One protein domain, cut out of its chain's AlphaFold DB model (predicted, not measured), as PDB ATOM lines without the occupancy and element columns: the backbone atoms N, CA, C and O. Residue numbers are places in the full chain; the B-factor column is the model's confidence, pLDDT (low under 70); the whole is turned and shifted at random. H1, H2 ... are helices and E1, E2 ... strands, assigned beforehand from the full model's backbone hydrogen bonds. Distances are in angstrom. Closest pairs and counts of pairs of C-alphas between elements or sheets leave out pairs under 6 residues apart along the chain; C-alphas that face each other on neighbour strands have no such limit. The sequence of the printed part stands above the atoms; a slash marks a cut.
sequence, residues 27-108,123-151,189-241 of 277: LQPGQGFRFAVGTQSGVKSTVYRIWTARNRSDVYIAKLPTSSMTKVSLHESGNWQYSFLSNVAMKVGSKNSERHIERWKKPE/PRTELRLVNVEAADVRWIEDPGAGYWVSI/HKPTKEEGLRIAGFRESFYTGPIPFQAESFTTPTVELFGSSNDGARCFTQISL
ATOM      1  N   LEU A  27      -1.086  -8.289  42.184       96.69
ATOM      2  CA  LEU A  27      -0.648  -7.444  43.285       96.69
ATOM      3  C   LEU A  27      -1.853  -6.952  44.096       96.69
ATOM      4  O   LEU A  27      -2.900  -6.631  43.546       96.69
ATOM      5  N   GLN A  28      -1.687  -6.853  45.410       97.94
ATOM      6  CA  GLN A  28      -2.713  -6.436  46.364       97.94
ATOM      7  C   GLN A  28      -2.952  -4.911  46.354       97.94
ATOM      8  O   GLN A  28      -2.099  -4.147  45.888       97.94
ATOM      9  N   PRO A  29      -4.076  -4.426  46.923       98.25
ATOM     10  CA  PRO A  29      -4.345  -2.994  47.029       98.25
ATOM     11  C   PRO A  29      -3.214  -2.214  47.717       98.25
ATOM     12  O   PRO A  29      -2.696  -2.614  48.763       98.25
ATOM     13  N   GLY A  30      -2.841  -1.066  47.148       97.75
ATOM     14  CA  GLY A  30      -1.728  -0.237  47.625       97.75
ATOM     15  C   GLY A  30      -0.367  -0.597  47.026       97.75
ATOM     16  O   GLY A  30       0.604   0.127  47.257       97.75
ATOM     17  N   GLN A  31      -0.277  -1.690  46.266       97.62
ATOM     18  CA  GLN A  31       0.931  -2.072  45.541       97.62
ATOM     19  C   GLN A  31       0.940  -1.489  44.119       97.62
ATOM     20  O   GLN A  31      -0.012  -0.857  43.655       97.62
ATOM     21  N   GLY A  32       2.062  -1.668  43.429       96.88
ATOM     22  CA  GLY A  32       2.265  -1.201  42.066       96.88
ATOM     23  C   GLY A  32       3.498  -1.828  41.441       96.88
ATOM     24  O   GLY A  32       4.324  -2.399  42.148       96.88
ATOM     25  N   PHE A  33       3.636  -1.676  40.131       96.69
ATOM     26  CA  PHE A  33       4.807  -2.127  39.382       96.69
ATOM     27  C   PHE A  33       5.211  -1.094  38.329       96.69
ATOM     28  O   PHE A  33       4.490  -0.125  38.060       96.69
ATOM     29  N   ARG A  34       6.396  -1.289  37.750       96.31
ATOM     30  CA  ARG A  34       6.926  -0.460  36.666       96.31
ATOM     31  C   ARG A  34       6.964  -1.246  35.376       96.31
ATOM     32  O   ARG A  34       7.239  -2.434  35.414       96.31
ATOM     33  N   PHE A  35       6.749  -0.593  34.246       96.88
ATOM     34  CA  PHE A  35       6.857  -1.229  32.939       96.88
ATOM     35  C   PHE A  35       7.435  -0.271  31.898       96.88
ATOM     36  O   PHE A  35       7.375   0.951  32.057       96.88
ATOM     37  N   ALA A  36       8.015  -0.835  30.845       96.94
ATOM     38  CA  ALA A  36       8.560  -0.101  29.709       96.94
ATOM     39  C   ALA A  36       8.639  -1.009  28.476       96.94
ATOM     40  O   ALA A  36       8.692  -2.227  28.612       96.94
ATOM     41  N   VAL A  37       8.682  -0.414  27.288       97.25
ATOM     42  CA  VAL A  37       8.910  -1.118  26.017       97.25
ATOM     43  C   VAL A  37      10.399  -1.109  25.688       97.25
ATOM     44  O   VAL A  37      11.054  -0.082  25.868       97.25
ATOM     45  N   GLY A  38      10.926  -2.221  25.177       95.62
ATOM     46  CA  GLY A  38      12.330  -2.397  24.813       95.62
ATOM     47  C   GLY A  38      13.080  -3.269  25.818       95.62
ATOM     48  O   GLY A  38      12.558  -4.270  26.298       95.62
ATOM     49  N   THR A  39      14.326  -2.912  26.125       93.19
ATOM     50  CA  THR A  39      15.176  -3.700  27.036       93.19
ATOM     51  C   THR A  39      15.946  -2.815  28.012       93.19
ATOM     52  O   THR A  39      16.164  -1.628  27.760       93.19
ATOM     53  N   GLN A  40      16.403  -3.396  29.126       92.00
ATOM     54  CA  GLN A  40      17.187  -2.668  30.129       92.00
ATOM     55  C   GLN A  40      18.489  -2.099  29.548       92.00
ATOM     56  O   GLN A  40      18.783  -0.925  29.771       92.00
ATOM     57  N   SER A  41      19.233  -2.900  28.780       90.31
ATOM     58  CA  SER A  41      20.536  -2.536  28.205       90.31
ATOM     59  C   SER A  41      20.466  -1.908  26.808       90.31
ATOM     60  O   SER A  41      21.466  -1.375  26.334       90.31
ATOM     61  N   GLY A  42      19.312  -1.957  26.140       91.62
ATOM     62  CA  GLY A  42      19.128  -1.441  24.785       91.62
ATOM     63  C   GLY A  42      18.260  -0.187  24.706       91.62
ATOM     64  O   GLY A  42      18.095   0.574  25.669       91.62
ATOM     65  N   VAL A  43      17.703   0.033  23.511       93.12
ATOM     66  CA  VAL A  43      16.703   1.081  23.301       93.12
ATOM     67  C   VAL A  43      15.438   0.755  24.084       93.12
ATOM     68  O   VAL A  43      14.997  -0.396  24.134       93.12
ATOM     69  N   LYS A  44      14.858   1.778  24.700       94.88
ATOM     70  CA  LYS A  44      13.669   1.641  25.528       94.88
ATOM     71  C   LYS A  44      12.804   2.884  25.516       94.88
ATOM     72  O   LYS A  44      13.245   3.976  25.151       94.88
ATOM     73  N   SER A  45      11.558   2.707  25.918       95.50
ATOM     74  CA  SER A  45      10.667   3.809  26.226       95.50
ATOM     75  C   SER A  45      11.021   4.432  27.570       95.50
ATOM     76  O   SER A  45      11.863   3.948  28.329       95.50
ATOM     77  N   THR A  46      10.289   5.484  27.903       93.69
ATOM     78  CA  THR A  46      10.141   5.909  29.287       93.69
ATOM     79  C   THR A  46       9.627   4.753  30.150       93.69
ATOM     80  O   THR A  46       8.783   3.968  29.708       93.69
ATOM     81  N   VAL A  47      10.100   4.683  31.396       95.00
ATOM     82  CA  VAL A  47       9.530   3.798  32.416       95.00
ATOM     83  C   VAL A  47       8.272   4.426  32.999       95.00
ATOM     84  O   VAL A  47       8.311   5.532  33.545       95.00
ATOM     85  N   TYR A  48       7.169   3.695  32.930       96.50
ATOM     86  CA  TYR A  48       5.912   4.045  33.573       96.50
ATOM     87  C   TYR A  48       5.764   3.272  34.878       96.50
ATOM     88  O   TYR A  48       6.245   2.149  35.015       96.50
ATOM     89  N   ARG A  49       5.090   3.877  35.852       96.56
ATOM     90  CA  ARG A  49       4.650   3.223  37.082       96.56
ATOM     91  C   ARG A  49       3.133   3.242  37.125       96.56
ATOM     92  O   ARG A  49       2.531   4.295  36.925       96.56
ATOM     93  N   ILE A  50       2.548   2.100  37.462       98.25
ATOM     94  CA  ILE A  50       1.131   1.966  37.793       98.25
ATOM     95  C   ILE A  50       0.993   1.440  39.220       98.25
ATOM     96  O   ILE A  50       1.774   0.592  39.655       98.25
ATOM     97  N   TRP A  51       0.049   1.983  39.982       98.31
ATOM     98  CA  TRP A  51      -0.219   1.539  41.349       98.31
ATOM     99  C   TRP A  51      -1.655   1.837  41.764       98.31
ATOM    100  O   TRP A  51      -2.319   2.692  41.175       98.31
ATOM    101  N   THR A  52      -2.123   1.146  42.801       98.62
ATOM    102  CA  THR A  52      -3.463   1.338  43.367       98.62
ATOM    103  C   THR A  52      -3.402   2.052  44.711       98.62
ATOM    104  O   THR A  52      -2.366   2.080  45.383       98.62
ATOM    105  N   ALA A  53      -4.511   2.663  45.124       98.06
ATOM    106  CA  ALA A  53      -4.653   3.126  46.499       98.06
ATOM    107  C   ALA A  53      -4.828   1.939  47.461       98.06
ATOM    108  O   ALA A  53      -5.449   0.932  47.140       98.06
ATOM    109  N   ARG A  54      -4.321   2.080  48.691       97.56
ATOM    110  CA  ARG A  54      -4.457   1.040  49.727       97.56
ATOM    111  C   ARG A  54      -5.900   0.867  50.215       97.56
ATOM    112  O   ARG A  54      -6.337  -0.245  50.478       97.56
ATOM    113  N   ASN A  55      -6.623   1.982  50.344       97.94
ATOM    114  CA  ASN A  55      -7.926   2.049  51.015       97.94
ATOM    115  C   ASN A  55      -9.069   2.497  50.087       97.94
ATOM    116  O   ASN A  55     -10.145   2.817  50.577       97.94
ATOM    117  N   ARG A  56      -8.827   2.584  48.775       97.94
ATOM    118  CA  ARG A  56      -9.818   2.972  47.758       97.94
ATOM    119  C   ARG A  56      -9.571   2.198  46.477       97.94
ATOM    120  O   ARG A  56      -8.464   1.702  46.275       97.94
ATOM    121  N   SER A  57     -10.553   2.180  45.590       98.44
ATOM    122  CA  SER A  57     -10.441   1.548  44.268       98.44
ATOM    123  C   SER A  57      -9.853   2.501  43.216       98.44
ATOM    124  O   SER A  57     -10.237   2.473  42.051       98.44
ATOM    125  N   ASP A  58      -8.932   3.375  43.635       98.62
ATOM    126  CA  ASP A  58      -8.252   4.326  42.756       98.62
ATOM    127  C   ASP A  58      -7.042   3.669  42.076       98.62
ATOM    128  O   ASP A  58      -6.280   2.934  42.719       98.62
ATOM    129  N   VAL A  59      -6.804   4.028  40.814       98.62
ATOM    130  CA  VAL A  59      -5.613   3.637  40.044       98.62
ATOM    131  C   VAL A  59      -4.849   4.881  39.613       98.62
ATOM    132  O   VAL A  59      -5.438   5.875  39.184       98.62
ATOM    133  N   TYR A  60      -3.526   4.836  39.710       98.19
ATOM    134  CA  TYR A  60      -2.657   5.938  39.320       98.19
ATOM    135  C   TYR A  60      -1.610   5.471  38.323       98.19
ATOM    136  O   TYR A  60      -1.057   4.379  38.459       98.19
ATOM    137  N   ILE A  61      -1.322   6.326  37.346       98.00
ATOM    138  CA  ILE A  61      -0.309   6.089  36.319       98.00
ATOM    139  C   ILE A  61       0.576   7.325  36.259       98.00
ATOM    140  O   ILE A  61       0.083   8.455  36.200       98.00
ATOM    141  N   ALA A  62       1.887   7.119  36.282       95.50
ATOM    142  CA  ALA A  62       2.838   8.202  36.117       95.50
ATOM    143  C   ALA A  62       4.083   7.742  35.371       95.50
ATOM    144  O   ALA A  62       4.588   6.633  35.563       95.50
ATOM    145  N   LYS A  63       4.608   8.649  34.562       92.56
ATOM    146  CA  LYS A  63       5.923   8.557  33.950       92.56
ATOM    147  C   LYS A  63       6.993   8.752  35.022       92.56
ATOM    148  O   LYS A  63       6.964   9.751  35.726       92.56
ATOM    149  N   LEU A  64       7.936   7.824  35.178       89.38
ATOM    150  CA  LEU A  64       8.866   7.837  36.315       89.38
ATOM    151  C   LEU A  64       9.725   9.121  36.390       89.38
ATOM    152  O   LEU A  64       9.721   9.726  37.467       89.38
ATOM    153  N   PRO A  65      10.355   9.606  35.294       82.19
ATOM    154  CA  PRO A  65      11.087  10.878  35.296       82.19
ATOM    155  C   PRO A  65      10.268  12.098  35.736       82.19
ATOM    156  O   PRO A  65      10.829  13.038  36.282       82.19
ATOM    157  N   THR A  66       8.950  12.084  35.521       79.88
ATOM    158  CA  THR A  66       8.046  13.199  35.842       79.88
ATOM    159  C   THR A  66       7.007  12.814  36.894       79.88
ATOM    160  O   THR A  66       6.010  13.507  37.067       79.88
ATOM    161  N   SER A  67       7.222  11.725  37.639       81.00
ATOM    162  CA  SER A  67       6.213  11.172  38.557       81.00
ATOM    163  C   SER A  67       5.946  12.068  39.766       81.00
ATOM    164  O   SER A  67       4.891  11.979  40.392       81.00
ATOM    165  N   SER A  68       6.892  12.956  40.069       82.25
ATOM    166  CA  SER A  68       6.777  14.041  41.040       82.25
ATOM    167  C   SER A  68       6.136  15.311  40.466       82.25
ATOM    168  O   SER A  68       5.926  16.268  41.209       82.25
ATOM    169  N   MET A  69       5.839  15.336  39.165       84.88
ATOM    170  CA  MET A  69       5.299  16.493  38.458       84.88
ATOM    171  C   MET A  69       3.884  16.255  37.971       84.88
ATOM    172  O   MET A  69       3.035  17.093  38.239       84.88
ATOM    173  N   THR A  70       3.611  15.139  37.298       90.69
ATOM    174  CA  THR A  70       2.296  14.855  36.721       90.69
ATOM    175  C   THR A  70       1.868  13.410  36.960       90.69
ATOM    176  O   THR A  70       2.691  12.508  37.131       90.69
ATOM    177  N   LYS A  71       0.550  13.176  37.003       94.62
ATOM    178  CA  LYS A  71      -0.023  11.824  37.043       94.62
ATOM    179  C   LYS A  71      -1.438  11.768  36.484       94.62
ATOM    180  O   LYS A  71      -2.220  12.709  36.651       94.62
ATOM    181  N   VAL A  72      -1.786  10.619  35.918       97.56
ATOM    182  CA  VAL A  72      -3.171  10.222  35.655       97.56
ATOM    183  C   VAL A  72      -3.734   9.587  36.925       97.56
ATOM    184  O   VAL A  72      -3.080   8.758  37.559       97.56
ATOM    185  N   SER A  73      -4.926  10.016  37.334       98.00
ATOM    186  CA  SER A  73      -5.651   9.491  38.496       98.00
ATOM    187  C   SER A  73      -7.040   9.032  38.063       98.00
ATOM    188  O   SER A  73      -7.874   9.847  37.670       98.00
ATOM    189  N   LEU A  74      -7.271   7.725  38.141       98.62
ATOM    190  CA  LEU A  74      -8.529   7.058  37.827       98.62
ATOM    191  C   LEU A  74      -9.246   6.784  39.151       98.62
ATOM    192  O   LEU A  74      -9.037   5.749  39.782       98.62
ATOM    193  N   HIS A  75     -10.004   7.766  39.636       98.56
ATOM    194  CA  HIS A  75     -10.663   7.654  40.933       98.56
ATOM    195  C   HIS A  75     -11.875   6.718  40.892       98.56
ATOM    196  O   HIS A  75     -12.632   6.714  39.918       98.56
ATOM    197  N   GLU A  76     -12.116   6.024  42.005       98.25
ATOM    198  CA  GLU A  76     -13.275   5.149  42.245       98.25
ATOM    199  C   GLU A  76     -14.616   5.851  41.985       98.25
ATOM    200  O   GLU A  76     -15.555   5.246  41.484       98.25
ATOM    201  N   SER A  77     -14.683   7.163  42.237       97.81
ATOM    202  CA  SER A  77     -15.867   7.990  41.952       97.81
ATOM    203  C   SER A  77     -16.239   8.102  40.465       97.81
ATOM    204  O   SER A  77     -17.255   8.708  40.137       97.81
ATOM    205  N   GLY A  78     -15.378   7.632  39.557       97.94
ATOM    206  CA  GLY A  78     -15.521   7.828  38.115       97.94
ATOM    207  C   GLY A  78     -15.160   9.235  37.630       97.94
ATOM    208  O   GLY A  78     -15.297   9.521  36.446       97.94
ATOM    209  N   ASN A  79     -14.686  10.127  38.506       98.25
ATOM    210  CA  ASN A  79     -14.096  11.407  38.109       98.25
ATOM    211  C   ASN A  79     -12.595  11.222  37.915       98.25
ATOM    212  O   ASN A  79     -11.854  11.101  38.889       98.25
ATOM    213  N   TRP A  80     -12.149  11.156  36.671       98.25
ATOM    214  CA  TRP A  80     -10.756  10.910  36.327       98.25
ATOM    215  C   TRP A  80     -10.061  12.199  35.926       98.25
ATOM    216  O   TRP A  80     -10.700  13.194  35.574       98.25
ATOM    217  N   GLN A  81      -8.738  12.206  36.037       97.06
ATOM    218  CA  GLN A  81      -7.964  13.409  35.776       97.06
ATOM    219  C   GLN A  81      -6.527  13.119  35.366       97.06
ATOM    220  O   GLN A  81      -5.908  12.154  35.814       97.06
ATOM    221  N   TYR A  82      -5.981  14.048  34.595       95.56
ATOM    222  CA  TYR A  82      -4.562  14.231  34.372       95.56
ATOM    223  C   TYR A  82      -4.192  15.565  35.009       95.56
ATOM    224  O   TYR A  82      -4.911  16.558  34.867       95.56
ATOM    225  N   SER A  83      -3.175  15.593  35.861       91.75
ATOM    226  CA  SER A  83      -2.913  16.773  36.688       91.75
ATOM    227  C   SER A  83      -1.451  16.896  37.055       91.75
ATOM    228  O   SER A  83      -0.763  15.887  37.224       91.75
ATOM    229  N   PHE A  84      -1.035  18.138  37.270       86.00
ATOM    230  CA  PHE A  84       0.181  18.441  37.995       86.00
ATOM    231  C   PHE A  84       0.021  18.094  39.480       86.00
ATOM    232  O   PHE A  84      -1.066  18.207  40.061       86.00
ATOM    233  N   LEU A  85       1.114  17.693  40.125       80.81
ATOM    234  CA  LEU A  85       1.180  17.632  41.578       80.81
ATOM    235  C   LEU A  85       1.182  19.057  42.147       80.81
ATOM    236  O   LEU A  85       1.679  19.999  41.526       80.81
ATOM    237  N   SER A  86       0.597  19.230  43.334       68.44
ATOM    238  CA  SER A  86       0.332  20.548  43.932       68.44
ATOM    239  C   SER A  86       1.582  21.416  44.087       68.44
ATOM    240  O   SER A  86       1.525  22.622  43.883       68.44
ATOM    241  N   ASN A  87       2.722  20.807  44.407       67.69
ATOM    242  CA  ASN A  87       4.018  21.472  44.539       67.69
ATOM    243  C   ASN A  87       4.578  22.007  43.211       67.69
ATOM    244  O   ASN A  87       5.386  22.933  43.235       67.69
ATOM    245  N   VAL A  88       4.177  21.423  42.080       65.12
ATOM    246  CA  VAL A  88       4.607  21.841  40.738       65.12
ATOM    247  C   VAL A  88       3.638  22.859  40.152       65.12
ATOM    248  O   VAL A  88       4.088  23.878  39.644       65.12
ATOM    249  N   ALA A  89       2.327  22.669  40.335       60.16
ATOM    250  CA  ALA A  89       1.316  23.641  39.906       60.16
ATOM    251  C   ALA A  89       1.581  25.055  40.467       60.16
ATOM    252  O   ALA A  89       1.482  26.036  39.742       60.16
ATOM    253  N   MET A  90       2.021  25.158  41.730       58.72
ATOM    254  CA  MET A  90       2.388  26.444  42.347       58.72
ATOM    255  C   MET A  90       3.619  27.129  41.726       58.72
ATOM    256  O   MET A  90       3.838  28.307  41.991       58.72
ATOM    257  N   LYS A  91       4.457  26.398  40.981       61.84
ATOM    258  CA  LYS A  91       5.673  26.928  40.339       61.84
ATOM    259  C   LYS A  91       5.459  27.273  38.865       61.84
ATOM    260  O   LYS A  91       6.086  28.209  38.385       61.84
ATOM    261  N   VAL A  92       4.605  26.500  38.199       59.69
ATOM    262  CA  VAL A  92       4.354  26.553  36.751       59.69
ATOM    263  C   VAL A  92       3.293  27.594  36.383       59.69
ATOM    264  O   VAL A  92       3.301  28.093  35.266       59.69
ATOM    265  N   GLY A  93       2.391  27.959  37.302       55.53
ATOM    266  CA  GLY A  93       1.341  28.941  37.017       55.53
ATOM    267  C   GLY A  93       1.218  30.064  38.044       55.53
ATOM    268  O   GLY A  93       1.765  30.007  39.148       55.53
ATOM    269  N   SER A  94       0.436  31.086  37.686       48.38
ATOM    270  CA  SER A  94      -0.004  32.154  38.587       48.38
ATOM    271  C   SER A  94      -0.736  31.583  39.817       48.38
ATOM    272  O   SER A  94      -1.211  30.444  39.798       48.38
ATOM    273  N   LYS A  95      -0.834  32.354  40.917       52.00
ATOM    274  CA  LYS A  95      -1.335  31.929  42.254       52.00
ATOM    275  C   LYS A  95      -2.709  31.217  42.290       52.00
ATOM    276  O   LYS A  95      -3.071  30.712  43.347       52.00
ATOM    277  N   ASN A  96      -3.435  31.138  41.172       53.22
ATOM    278  CA  ASN A  96      -4.736  30.479  41.016       53.22
ATOM    279  C   ASN A  96      -4.793  29.461  39.852       53.22
ATOM    280  O   ASN A  96      -5.887  29.090  39.429       53.22
ATOM    281  N   SER A  97      -3.655  29.025  39.305       58.88
ATOM    282  CA  SER A  97      -3.639  28.089  38.175       58.88
ATOM    283  C   SER A  97      -4.283  26.745  38.538       58.88
ATOM    284  O   SER A  97      -3.986  26.114  39.558       58.88
ATOM    285  N   GLU A  98      -5.226  26.305  37.703       73.75
ATOM    286  CA  GLU A  98      -5.899  25.028  37.885       73.75
ATOM    287  C   GLU A  98      -4.876  23.899  37.694       73.75
ATOM    288  O   GLU A  98      -4.409  23.637  36.593       73.75
ATOM    289  N   ARG A  99      -4.529  23.185  38.778       82.69
ATOM    290  CA  ARG A  99      -3.573  22.053  38.740       82.69
ATOM    291  C   ARG A  99      -3.967  20.934  37.765       82.69
ATOM    292  O   ARG A  99      -3.189  20.008  37.532       82.69
ATOM    293  N   HIS A 100      -5.217  20.934  37.314       88.62
ATOM    294  CA  HIS A 100      -5.782  19.891  36.483       88.62
ATOM    295  C   HIS A 100      -5.596  20.262  35.023       88.62
ATOM    296  O   HIS A 100      -6.203  21.200  34.527       88.62
ATOM    297  N   ILE A 101      -4.776  19.467  34.350       88.88
ATOM    298  CA  ILE A 101      -4.578  19.531  32.909       88.88
ATOM    299  C   ILE A 101      -5.893  19.193  32.200       88.88
ATOM    300  O   ILE A 101      -6.359  19.915  31.320       88.88
ATOM    301  N   GLU A 102      -6.504  18.083  32.614       93.62
ATOM    302  CA  GLU A 102      -7.812  17.669  32.139       93.62
ATOM    303  C   GLU A 102      -8.521  16.836  33.202       93.62
ATOM    304  O   GLU A 102      -7.893  16.081  33.952       93.62
ATOM    305  N   ARG A 103      -9.847  16.957  33.241       95.88
ATOM    306  CA  ARG A 103     -10.741  16.061  33.969       95.88
ATOM    307  C   ARG A 103     -11.730  15.448  32.991       95.88
ATOM    308  O   ARG A 103     -12.226  16.141  32.109       95.88
ATOM    309  N   TRP A 104     -12.049  14.178  33.180       97.69
ATOM    310  CA  TRP A 104     -13.053  13.480  32.383       97.69
ATOM    311  C   TRP A 104     -13.794  12.449  33.234       97.69
ATOM    312  O   TRP A 104     -13.405  12.149  34.364       97.69
ATOM    313  N   LYS A 105     -14.916  11.949  32.722       98.19
ATOM    314  CA  LYS A 105     -15.700  10.900  33.382       98.19
ATOM    315  C   LYS A 105     -15.195   9.519  32.968       98.19
ATOM    316  O   LYS A 105     -14.684   9.369  31.861       98.19
ATOM    317  N   LYS A 106     -15.365   8.530  33.853       98.19
ATOM    318  CA  LYS A 106     -15.221   7.099  33.545       98.19
ATOM    319  C   LYS A 106     -15.990   6.818  32.242       98.19
ATOM    320  O   LYS A 106     -17.182   7.120  32.207       98.19
ATOM    321  N   PRO A 107     -15.323   6.314  31.192       97.50
ATOM    322  CA  PRO A 107     -15.977   5.934  29.953       97.50
ATOM    323  C   PRO A 107     -16.957   4.784  30.160       97.50
ATOM    324  O   PRO A 107     -16.859   4.041  31.143       97.50
ATOM    325  N   GLU A 108     -17.864   4.621  29.201       97.00
ATOM    326  CA  GLU A 108     -18.755   3.468  29.176       97.00
ATOM    327  C   GLU A 108     -17.956   2.162  29.018       97.00
ATOM    328  O   GLU A 108     -16.908   2.144  28.357       97.00
ATOM    329  N   PRO A 123       5.439   4.222  19.698       97.00
ATOM    330  CA  PRO A 123       6.013   3.873  18.411       97.00
ATOM    331  C   PRO A 123       7.452   3.386  18.571       97.00
ATOM    332  O   PRO A 123       8.224   3.934  19.364       97.00
ATOM    333  N   ARG A 124       7.868   2.411  17.752       95.06
ATOM    334  CA  ARG A 124       9.264   1.948  17.732       95.06
ATOM    335  C   ARG A 124      10.276   3.081  17.546       95.06
ATOM    336  O   ARG A 124      11.379   3.054  18.101       95.06
ATOM    337  N   THR A 125       9.908   4.065  16.735       94.00
ATOM    338  CA  THR A 125      10.746   5.220  16.406       94.00
ATOM    339  C   THR A 125      10.998   6.128  17.598       94.00
ATOM    340  O   THR A 125      11.874   6.978  17.518       94.00
ATOM    341  N   GLU A 126      10.295   5.936  18.717       94.50
ATOM    342  CA  GLU A 126      10.392   6.765  19.924       94.50
ATOM    343  C   GLU A 126      11.160   6.086  21.066       94.50
ATOM    344  O   GLU A 126      11.347   6.688  22.125       94.50
ATOM    345  N   LEU A 127      11.661   4.861  20.858       94.44
ATOM    346  CA  LEU A 127      12.571   4.204  21.801       94.44
ATOM    347  C   LEU A 127      13.963   4.845  21.734       94.44
ATOM    348  O   LEU A 127      14.468   5.151  20.649       94.44
ATOM    349  N   ARG A 128      14.609   5.042  22.884       92.69
ATOM    350  CA  ARG A 128      15.941   5.654  22.989       92.69
ATOM    351  C   ARG A 128      16.870   4.807  23.839       92.69
ATOM    352  O   ARG A 128      16.442   4.155  24.788       92.69
ATOM    353  N   LEU A 129      18.154   4.823  23.494       89.62
ATOM    354  CA  LEU A 129      19.188   4.257  24.348       89.62
ATOM    355  C   LEU A 129      19.417   5.232  25.502       89.62
ATOM    356  O   LEU A 129      19.978   6.308  25.312       89.62
ATOM    357  N   VAL A 130      18.926   4.875  26.685       83.88
ATOM    358  CA  VAL A 130      19.058   5.702  27.888       83.88
ATOM    359  C   VAL A 130      19.775   4.899  28.949       83.88
ATOM    360  O   VAL A 130      19.349   3.791  29.268       83.88
ATOM    361  N   ASN A 131      20.830   5.452  29.535       76.19
ATOM    362  CA  ASN A 131      21.507   4.810  30.653       76.19
ATOM    363  C   ASN A 131      20.820   5.182  31.976       76.19
ATOM    364  O   ASN A 131      21.321   5.996  32.745       76.19
ATOM    365  N   VAL A 132      19.609   4.663  32.185       71.25
ATOM    366  CA  VAL A 132      18.884   4.793  33.453       71.25
ATOM    367  C   VAL A 132      18.653   3.399  33.999       71.25
ATOM    368  O   VAL A 132      17.904   2.611  33.416       71.25
ATOM    369  N   GLU A 133      19.290   3.126  35.132       74.94
ATOM    370  CA  GLU A 133      19.023   1.944  35.934       74.94
ATOM    371  C   GLU A 133      17.652   2.092  36.592       74.94
ATOM    372  O   GLU A 133      17.410   2.984  37.409       74.94
ATOM    373  N   ALA A 134      16.732   1.211  36.220       75.81
ATOM    374  CA  ALA A 134      15.448   1.078  36.878       75.81
ATOM    375  C   ALA A 134      15.296  -0.378  37.302       75.81
ATOM    376  O   ALA A 134      15.053  -1.259  36.480       75.81
ATOM    377  N   ALA A 135      15.452  -0.623  38.602       84.19
ATOM    378  CA  ALA A 135      15.153  -1.923  39.177       84.19
ATOM    379  C   ALA A 135      13.648  -2.220  39.071       84.19
ATOM    380  O   ALA A 135      12.819  -1.301  39.165       84.19
ATOM    381  N   ASP A 136      13.329  -3.507  38.932       90.19
ATOM    382  CA  ASP A 136      11.964  -4.046  38.966       90.19
ATOM    383  C   ASP A 136      11.040  -3.463  37.876       90.19
ATOM    384  O   ASP A 136       9.943  -2.965  38.135       90.19
ATOM    385  N   VAL A 137      11.529  -3.460  36.629       93.94
ATOM    386  CA  VAL A 137      10.756  -3.066  35.444       93.94
ATOM    387  C   VAL A 137      10.291  -4.311  34.695       93.94
ATOM    388  O   VAL A 137      11.102  -5.151  34.310       93.94
ATOM    389  N   ARG A 138       8.983  -4.391  34.439       95.12
ATOM    390  CA  ARG A 138       8.391  -5.351  33.504       95.12
ATOM    391  C   ARG A 138       8.680  -4.878  32.078       95.12
ATOM    392  O   ARG A 138       8.151  -3.849  31.651       95.12
ATOM    393  N   TRP A 139       9.541  -5.589  31.357       95.25
ATOM    394  CA  TRP A 139       9.909  -5.232  29.987       95.25
ATOM    395  C   TRP A 139       8.923  -5.834  28.988       95.25
ATOM    396  O   TRP A 139       8.746  -7.047  28.924       95.25
ATOM    397  N   ILE A 140       8.290  -4.962  28.212       96.69
ATOM    398  CA  ILE A 140       7.490  -5.305  27.042       96.69
ATOM    399  C   ILE A 140       8.434  -5.328  25.842       96.69
ATOM    400  O   ILE A 140       9.272  -4.437  25.697       96.69
ATOM    401  N   GLU A 141       8.303  -6.334  24.985       95.88
ATOM    402  CA  GLU A 141       9.191  -6.518  23.839       95.88
ATOM    403  C   GLU A 141       9.192  -5.299  22.897       95.88
ATOM    404  O   GLU A 141       8.182  -4.616  22.713       95.88
ATOM    405  N   ASP A 142      10.354  -5.025  22.301       96.12
ATOM    406  CA  ASP A 142      10.485  -4.072  21.203       96.12
ATOM    407  C   ASP A 142       9.544  -4.494  20.047       96.12
ATOM    408  O   ASP A 142       9.653  -5.616  19.552       96.12
ATOM    409  N   PRO A 143       8.624  -3.628  19.577       95.44
ATOM    410  CA  PRO A 143       7.657  -4.010  18.545       95.44
ATOM    411  C   PRO A 143       8.293  -4.259  17.164       95.44
ATOM    412  O   PRO A 143       7.640  -4.808  16.270       95.44
ATOM    413  N   GLY A 144       9.548  -3.862  16.954       93.38
ATOM    414  CA  GLY A 144      10.233  -3.926  15.671       93.38
ATOM    415  C   GLY A 144       9.869  -2.775  14.727       93.38
ATOM    416  O   GLY A 144       8.954  -1.982  14.961       93.38
ATOM    417  N   ALA A 145      10.632  -2.653  13.639       91.38
ATOM    418  CA  ALA A 145      10.512  -1.541  12.697       91.38
ATOM    419  C   ALA A 145       9.116  -1.465  12.050       91.38
ATOM    420  O   ALA A 145       8.601  -2.459  11.543       91.38
ATOM    421  N   GLY A 146       8.524  -0.265  12.037       91.12
ATOM    422  CA  GLY A 146       7.198  -0.017  11.464       91.12
ATOM    423  C   GLY A 146       6.014  -0.491  12.316       91.12
ATOM    424  O   GLY A 146       4.892  -0.470  11.818       91.12
ATOM    425  N   TYR A 147       6.246  -0.907  13.566       95.69
ATOM    426  CA  TYR A 147       5.208  -1.324  14.511       95.69
ATOM    427  C   TYR A 147       5.248  -0.496  15.789       95.69
ATOM    428  O   TYR A 147       6.273   0.087  16.158       95.69
ATOM    429  N   TRP A 148       4.104  -0.440  16.458       97.44
ATOM    430  CA  TRP A 148       3.896   0.264  17.714       97.44
ATOM    431  C   TRP A 148       3.451  -0.728  18.793       97.44
ATOM    432  O   TRP A 148       2.922  -1.802  18.487       97.44
ATOM    433  N   VAL A 149       3.657  -0.357  20.057       98.31
ATOM    434  CA  VAL A 149       3.015  -1.014  21.202       98.31
ATOM    435  C   VAL A 149       1.915  -0.105  21.735       98.31
ATOM    436  O   VAL A 149       2.181   1.057  22.042       98.31
ATOM    437  N   SER A 150       0.709  -0.648  21.883       97.94
ATOM    438  CA  SER A 150      -0.364  -0.055  22.683       97.94
ATOM    439  C   SER A 150      -0.404  -0.737  24.039       97.94
ATOM    440  O   SER A 150      -0.494  -1.958  24.123       97.94
ATOM    441  N   ILE A 151      -0.322   0.051  25.104       98.56
ATOM    442  CA  ILE A 151      -0.398  -0.417  26.483       98.56
ATOM    443  C   ILE A 151      -1.724   0.058  27.057       98.56
ATOM    444  O   ILE A 151      -1.882   1.243  27.347       98.56
ATOM    445  N   HIS A 189       0.858  -3.617  17.236       95.19
ATOM    446  CA  HIS A 189       0.077  -3.354  16.033       95.19
ATOM    447  C   HIS A 189       0.871  -2.539  15.019       95.19
ATOM    448  O   HIS A 189       1.861  -1.874  15.336       95.19
ATOM    449  N   LYS A 190       0.450  -2.637  13.759       95.88
ATOM    450  CA  LYS A 190       0.953  -1.781  12.692       95.88
ATOM    451  C   LYS A 190       0.090  -0.518  12.669       95.88
ATOM    452  O   LYS A 190      -1.127  -0.669  12.562       95.88
ATOM    453  N   PRO A 191       0.668   0.690  12.760       95.00
ATOM    454  CA  PRO A 191      -0.121   1.907  12.669       95.00
ATOM    455  C   PRO A 191      -0.753   2.023  11.286       95.00
ATOM    456  O   PRO A 191      -0.174   1.618  10.268       95.00
ATOM    457  N   THR A 192      -1.922   2.642  11.236       93.00
ATOM    458  CA  THR A 192      -2.479   3.142   9.985       93.00
ATOM    459  C   THR A 192      -1.578   4.240   9.412       93.00
ATOM    460  O   THR A 192      -0.790   4.885  10.112       93.00
ATOM    461  N   LYS A 193      -1.707   4.489   8.105       89.38
ATOM    462  CA  LYS A 193      -1.000   5.597   7.451       89.38
ATOM    463  C   LYS A 193      -1.333   6.932   8.120       89.38
ATOM    464  O   LYS A 193      -0.437   7.736   8.338       89.38
ATOM    465  N   GLU A 194      -2.599   7.154   8.463       91.00
ATOM    466  CA  GLU A 194      -3.048   8.391   9.100       91.00
ATOM    467  C   GLU A 194      -2.399   8.601  10.474       91.00
ATOM    468  O   GLU A 194      -1.864   9.676  10.733       91.00
ATOM    469  N   GLU A 195      -2.371   7.572  11.324       91.62
ATOM    470  CA  GLU A 195      -1.690   7.633  12.622       91.62
ATOM    471  C   GLU A 195      -0.196   7.929  12.455       91.62
ATOM    472  O   GLU A 195       0.342   8.810  13.127       91.62
ATOM    473  N   GLY A 196       0.467   7.256  11.508       91.25
ATOM    474  CA  GLY A 196       1.874   7.498  11.195       91.25
ATOM    475  C   GLY A 196       2.149   8.940  10.754       91.25
ATOM    476  O   GLY A 196       3.069   9.573  11.271       91.25
ATOM    477  N   LEU A 197       1.333   9.477   9.838       88.56
ATOM    478  CA  LEU A 197       1.436  10.866   9.372       88.56
ATOM    479  C   LEU A 197       1.169  11.860  10.506       88.56
ATOM    480  O   LEU A 197       1.861  12.871  10.606       88.56
ATOM    481  N   ARG A 198       0.204  11.559  11.382       88.38
ATOM    482  CA  ARG A 198      -0.140  12.401  12.531       88.38
ATOM    483  C   ARG A 198       1.043  12.535  13.485       88.38
ATOM    484  O   ARG A 198       1.449  13.647  13.815       88.38
ATOM    485  N   ILE A 199       1.631  11.408  13.879       90.19
ATOM    486  CA  ILE A 199       2.795  11.368  14.771       90.19
ATOM    487  C   ILE A 199       4.020  12.024  14.131       90.19
ATOM    488  O   ILE A 199       4.710  12.797  14.796       90.19
ATOM    489  N   ALA A 200       4.255  11.786  12.838       88.00
ATOM    490  CA  ALA A 200       5.314  12.460  12.097       88.00
ATOM    491  C   ALA A 200       5.133  13.984  12.121       88.00
ATOM    492  O   ALA A 200       6.058  14.698  12.495       88.00
ATOM    493  N   GLY A 201       3.935  14.480  11.794       88.44
ATOM    494  CA  GLY A 201       3.627  15.910  11.780       88.44
ATOM    495  C   GLY A 201       3.834  16.578  13.142       88.44
ATOM    496  O   GLY A 201       4.460  17.635  13.216       88.44
ATOM    497  N   PHE A 202       3.392  15.935  14.228       86.31
ATOM    498  CA  PHE A 202       3.666  16.425  15.581       86.31
ATOM    499  C   PHE A 202       5.163  16.484  15.874       86.31
ATOM    500  O   PHE A 202       5.650  17.506  16.355       86.31
ATOM    501  N   ARG A 203       5.910  15.425  15.557       85.06
ATOM    502  CA  ARG A 203       7.356  15.391  15.780       85.06
ATOM    503  C   ARG A 203       8.080  16.502  15.016       85.06
ATOM    504  O   ARG A 203       8.883  17.210  15.613       85.06
ATOM    505  N   GLU A 204       7.765  16.693  13.735       85.12
ATOM    506  CA  GLU A 204       8.359  17.772  12.935       85.12
ATOM    507  C   GLU A 204       8.033  19.150  13.528       85.12
ATOM    508  O   GLU A 204       8.923  19.988  13.629       85.12
ATOM    509  N   SER A 205       6.810  19.363  14.033       82.81
ATOM    510  CA  SER A 205       6.442  20.633  14.674       82.81
ATOM    511  C   SER A 205       7.305  20.973  15.899       82.81
ATOM    512  O   SER A 205       7.597  22.147  16.121       82.81
ATOM    513  N   PHE A 206       7.781  19.967  16.643       79.12
ATOM    514  CA  PHE A 206       8.726  20.167  17.748       79.12
ATOM    515  C   PHE A 206      10.148  20.471  17.275       79.12
ATOM    516  O   PHE A 206      10.869  21.182  17.969       79.12
ATOM    517  N   TYR A 207      10.567  19.937  16.127       76.81
ATOM    518  CA  TYR A 207      11.904  20.190  15.585       76.81
ATOM    519  C   TYR A 207      12.016  21.537  14.870       76.81
ATOM    520  O   TYR A 207      13.086  22.140  14.884       76.81
ATOM    521  N   THR A 208      10.938  22.007  14.242       80.38
ATOM    522  CA  THR A 208      10.946  23.261  13.472       80.38
ATOM    523  C   THR A 208      10.380  24.453  14.237       80.38
ATOM    524  O   THR A 208      10.616  25.595  13.849       80.38
ATOM    525  N   GLY A 209       9.575  24.212  15.273       75.56
ATOM    526  CA  GLY A 209       8.976  25.269  16.081       75.56
ATOM    527  C   GLY A 209       9.970  25.880  17.072       75.56
ATOM    528  O   GLY A 209      10.941  25.224  17.456       75.56
ATOM    529  N   PRO A 210       9.736  27.123  17.533       70.00
ATOM    530  CA  PRO A 210      10.430  27.620  18.711       70.00
ATOM    531  C   PRO A 210      10.102  26.678  19.870       70.00
ATOM    532  O   PRO A 210       8.943  26.564  20.264       70.00
ATOM    533  N   ILE A 211      11.106  25.968  20.388       62.28
ATOM    534  CA  ILE A 211      10.949  25.186  21.612       62.28
ATOM    535  C   ILE A 211      10.750  26.221  22.726       62.28
ATOM    536  O   ILE A 211      11.680  26.987  22.988       62.28
ATOM    537  N   PRO A 212       9.569  26.300  23.368       55.59
ATOM    538  CA  PRO A 212       9.266  27.382  24.305       55.59
ATOM    539  C   PRO A 212      10.068  27.287  25.614       55.59
ATOM    540  O   PRO A 212       9.935  28.142  26.483       55.59
ATOM    541  N   PHE A 213      10.928  26.274  25.760       57.97
ATOM    542  CA  PHE A 213      11.702  26.008  26.963       57.97
ATOM    543  C   PHE A 213      13.193  25.804  26.659       57.97
ATOM    544  O   PHE A 213      13.578  25.070  25.748       57.97
ATOM    545  N   GLN A 214      14.052  26.398  27.492       51.53
ATOM    546  CA  GLN A 214      15.428  25.931  27.645       51.53
ATOM    547  C   GLN A 214      15.384  24.631  28.448       51.53
ATOM    548  O   GLN A 214      15.172  24.636  29.656       51.53
ATOM    549  N   ALA A 215      15.543  23.499  27.765       50.31
ATOM    550  CA  ALA A 215      15.671  22.209  28.422       50.31
ATOM    551  C   ALA A 215      16.986  22.179  29.214       50.31
ATOM    552  O   ALA A 215      18.046  21.913  28.646       50.31
ATOM    553  N   GLU A 216      16.940  22.437  30.520       47.59
ATOM    554  CA  GLU A 216      18.067  22.134  31.398       47.59
ATOM    555  C   GLU A 216      18.315  20.615  31.378       47.59
ATOM    556  O   GLU A 216      17.641  19.833  32.039       47.59
ATOM    557  N   SER A 217      19.285  20.177  30.572       54.38
ATOM    558  CA  SER A 217      19.973  18.878  30.647       54.38
ATOM    559  C   SER A 217      19.111  17.615  30.843       54.38
ATOM    560  O   SER A 217      19.509  16.692  31.554       54.38
ATOM    561  N   PHE A 218      17.953  17.496  30.185       59.78
ATOM    562  CA  PHE A 218      17.315  16.181  30.089       59.78
ATOM    563  C   PHE A 218      18.199  15.269  29.234       59.78
ATOM    564  O   PHE A 218      18.441  15.546  28.062       59.78
ATOM    565  N   THR A 219      18.673  14.160  29.803       65.19
ATOM    566  CA  THR A 219      19.514  13.197  29.071       65.19
ATOM    567  C   THR A 219      18.749  12.507  27.941       65.19
ATOM    568  O   THR A 219      19.355  12.103  26.955       65.19
ATOM    569  N   THR A 220      17.416  12.411  28.049       69.56
ATOM    570  CA  THR A 220      16.514  11.960  26.975       69.56
ATOM    571  C   THR A 220      15.138  12.629  27.064       69.56
ATOM    572  O   THR A 220      14.192  12.071  27.630       69.56
ATOM    573  N   PRO A 221      14.994  13.847  26.513       81.56
ATOM    574  CA  PRO A 221      13.724  14.549  26.542       81.56
ATOM    575  C   PRO A 221      12.669  13.780  25.738       81.56
ATOM    576  O   PRO A 221      12.884  13.346  24.602       81.56
ATOM    577  N   THR A 222      11.513  13.589  26.360       88.62
ATOM    578  CA  THR A 222      10.339  12.933  25.781       88.62
ATOM    579  C   THR A 222       9.105  13.728  26.177       88.62
ATOM    580  O   THR A 222       8.946  14.072  27.351       88.62
ATOM    581  N   VAL A 223       8.228  13.980  25.215       88.75
ATOM    582  CA  VAL A 223       6.924  14.623  25.404       88.75
ATOM    583  C   VAL A 223       5.814  13.594  25.241       88.75
ATOM    584  O   VAL A 223       6.007  12.531  24.647       88.75
ATOM    585  N   GLU A 224       4.652  13.897  25.803       90.50
ATOM    586  CA  GLU A 224       3.466  13.050  25.716       90.50
ATOM    587  C   GLU A 224       2.387  13.819  24.960       90.50
ATOM    588  O   GLU A 224       1.927  14.868  25.409       90.50
ATOM    589  N   LEU A 225       1.994  13.301  23.798       91.88
ATOM    590  CA  LEU A 225       0.814  13.788  23.096       91.88
ATOM    591  C   LEU A 225      -0.408  13.229  23.813       91.88
ATOM    592  O   LEU A 225      -0.635  12.019  23.792       91.88
ATOM    593  N   PHE A 226      -1.161  14.103  24.469       92.31
ATOM    594  CA  PHE A 226      -2.365  13.729  25.195       92.31
ATOM    595  C   PHE A 226      -3.607  13.913  24.327       92.31
ATOM    596  O   PHE A 226      -3.770  14.956  23.693       92.31
ATOM    597  N   GLY A 227      -4.499  12.926  24.333       93.50
ATOM    598  CA  GLY A 227      -5.796  13.049  23.677       93.50
ATOM    599  C   GLY A 227      -6.791  11.976  24.090       93.50
ATOM    600  O   GLY A 227      -6.649  11.353  25.145       93.50
ATOM    601  N   SER A 228      -7.817  11.786  23.263       93.94
ATOM    602  CA  SER A 228      -8.932  10.876  23.522       93.94
ATOM    603  C   SER A 228      -9.187   9.909  22.372       93.94
ATOM    604  O   SER A 228      -8.920  10.212  21.210       93.94
ATOM    605  N   SER A 229      -9.746   8.750  22.703       91.25
ATOM    606  CA  SER A 229     -10.309   7.784  21.755       91.25
ATOM    607  C   SER A 229     -11.827   7.929  21.631       91.25
ATOM    608  O   SER A 229     -12.482   8.596  22.433       91.25
ATOM    609  N   ASN A 230     -12.393   7.268  20.618       89.75
ATOM    610  CA  ASN A 230     -13.830   7.305  20.317       89.75
ATOM    611  C   ASN A 230     -14.705   6.704  21.425       89.75
ATOM    612  O   ASN A 230     -15.863   7.078  21.554       89.75
ATOM    613  N   ASP A 231     -14.157   5.791  22.227       88.50
ATOM    614  CA  ASP A 231     -14.840   5.214  23.391       88.50
ATOM    615  C   ASP A 231     -14.785   6.128  24.627       88.50
ATOM    616  O   ASP A 231     -15.284   5.756  25.679       88.50
ATOM    617  N   GLY A 232     -14.190   7.321  24.521       93.94
ATOM    618  CA  GLY A 232     -14.059   8.276  25.618       93.94
ATOM    619  C   GLY A 232     -12.836   8.057  26.509       93.94
ATOM    620  O   GLY A 232     -12.560   8.915  27.355       93.94
ATOM    621  N   ALA A 233     -12.064   6.980  26.320       95.69
ATOM    622  CA  ALA A 233     -10.805   6.804  27.036       95.69
ATOM    623  C   ALA A 233      -9.802   7.910  26.668       95.69
ATOM    624  O   ALA A 233      -9.910   8.594  25.645       95.69
ATOM    625  N   ARG A 234      -8.824   8.129  27.549       97.31
ATOM    626  CA  ARG A 234      -7.716   9.055  27.301       97.31
ATOM    627  C   ARG A 234      -6.443   8.294  27.009       97.31
ATOM    628  O   ARG A 234      -6.283   7.151  27.440       97.31
ATOM    629  N   CYS A 235      -5.539   8.945  26.296       96.75
ATOM    630  CA  CYS A 235      -4.282   8.331  25.938       96.75
ATOM    631  C   CYS A 235      -3.106   9.281  25.944       96.75
ATOM    632  O   CYS A 235      -3.248  10.494  25.786       96.75
ATOM    633  N   PHE A 236      -1.933   8.676  26.082       96.81
ATOM    634  CA  PHE A 236      -0.675   9.294  25.707       96.81
ATOM    635  C   PHE A 236      -0.118   8.615  24.466       96.81
ATOM    636  O   PHE A 236      -0.159   7.393  24.350       96.81
ATOM    637  N   THR A 237       0.481   9.398  23.577       96.12
ATOM    638  CA  THR A 237       1.501   8.887  22.661       96.12
ATOM    639  C   THR A 237       2.841   9.484  23.044       96.12
ATOM    640  O   THR A 237       2.991  10.707  23.080       96.12
ATOM    641  N   GLN A 238       3.813   8.630  23.359       95.06
ATOM    642  CA  GLN A 238       5.160   9.094  23.669       95.06
ATOM    643  C   GLN A 238       5.842   9.565  22.385       95.06
ATOM    644  O   GLN A 238       5.892   8.811  21.420       95.06
ATOM    645  N   ILE A 239       6.439  10.757  22.415       93.12
ATOM    646  CA  ILE A 239       7.327  11.276  21.370       93.12
ATOM    647  C   ILE A 239       8.664  11.611  22.005       93.12
ATOM    648  O   ILE A 239       8.726  12.276  23.041       93.12
ATOM    649  N   SER A 240       9.756  11.167  21.403       90.62
ATOM    650  CA  SER A 240      11.076  11.571  21.849       90.62
ATOM    651  C   SER A 240      11.549  12.806  21.091       90.62
ATOM    652  O   SER A 240      11.461  12.898  19.869       90.62
ATOM    653  N   LEU A 241      12.081  13.765  21.847       85.69
ATOM    654  CA  LEU A 241      12.601  15.022  21.315       85.69
ATOM    655  C   LEU A 241      14.047  14.902  20.820       85.69
ATOM    656  O   LEU A 241      14.612  15.874  20.333       85.69
TER     657      LEU A 241
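What this domain is: This is residues 27 to 108, 123 to 151 and 189 to 241 of the 277 residues of an uncharacterized protein of Actinokineospora alba (UniProt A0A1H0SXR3). A twisted sheet of seven strands makes a wall along one side of this domain, and the two-stranded hairpin E9 and E10 lies in the middle, between that wall and the helix H2. The hairpin's strands stay apart from E1 to E7 of the wall; the short helix H1 only grazes the sheet near E4, E5 and E6, and residues 208 to 217, of which 208 belongs to H2, stick out from the body. The printed part has 164 residues, with two named helices and ten named strands along the chain as E1 E2 E3 E4 E5 H1 E6 E7 E8 H2 E9 E10. The wall is mixed, in the order E6 E5 E4 E3 E2 E1 E7, and the class is mixed, helices and strands, with 78 of the 164 residues in named elements, under half. The whole is compact, with a radius of gyration of the C-alphas of 16.7 A, and rounded, spanning 42 by 40 by 35 A.

Where its parts are: Find C-alpha 32 at (2.265, -1.201, 42.066); from there E1 runs through residues 32 to 37, 17.4 A long. Read on to E2, residues 48 to 52, E3, residues 59 to 63, and E4, residues 70 to 74, each of 5 residues. E5, residues 79 to 84, is 15.9 A long; H1, residues 86 to 92, and E6, residues 100 to 105, follow. Past the first cut look for E7, residues 137 to 140, and E8, residues 148 to 151, each of 4 residues. Past the second cut, H2 begins at C-alpha 193, (-1.000, 5.597, 7.451), and runs 22.2 A through residues 193 to 208. E9, residues 222 to 228, is 19.5 A long, and E10, residues 234 to 240, is 19.7 A long and ends at C-alpha 240, (11.076, 11.571, 21.849).

How they stand to each other: Start at E1 to E5, a meander, each strand the antiparallel neighbour of the one before. In the hairpin E1 and E2, N 35 and O 48 are 2.9 A apart, within hydrogen-bond range. In the hairpin E2 and E3, look at N 49 and O 62, 2.8 A; in E3 and E4, N 74 and O 59, 2.8 A; in E4 and E5, N 73 and O 81, 2.8 A. The edge strand E6 is antiparallel to E5, with N 80 and O 104 at 2.8 A. At the other edge E7 is parallel to E1, with their directions at 40 degrees and N 138 and O 34 at 2.8 A. H1 only grazes this sheet, with its residues 86 to 92. E8 pairs with no named strand; the closest C-alphas of E8 and E1 are those of Val 149 and Val 37, 7.6 A apart, and E8 and E10 are near each other, with 5 pairs of C-alphas within 10 A. E9 and E10 form an antiparallel hairpin, with N 223 and O 239 at 2.8 A. H2 is not on the large sheet; its closest C-alphas to E10 are those of Arg 203 and Ile 239, 6.9 A apart. In H2 every O i to N i+4 pair is within hydrogen-bond range; in H1, 2 of 3 are.

The domain as a whole: The two C-alphas farthest apart are those of Asn 55 and Thr 208, 47.1 A. Residues 109 to 122 are not printed, and C-alphas 108 and 123 stand 27.0 A apart across that cut; residues 152 to 188 are not printed either, with 10.9 A between C-alphas 151 and 189. Of the links that are printed whole, the one from H2 to E9, 13 residues, is long. Residues 123 to 136 hold no named element, but residues 128 to 129 pair antiparallel with residues 43 to 44. The mean pLDDT of the printed part is 87.6, and this predicted model falls under 70 at residues 86 to 97 and 211 to 220.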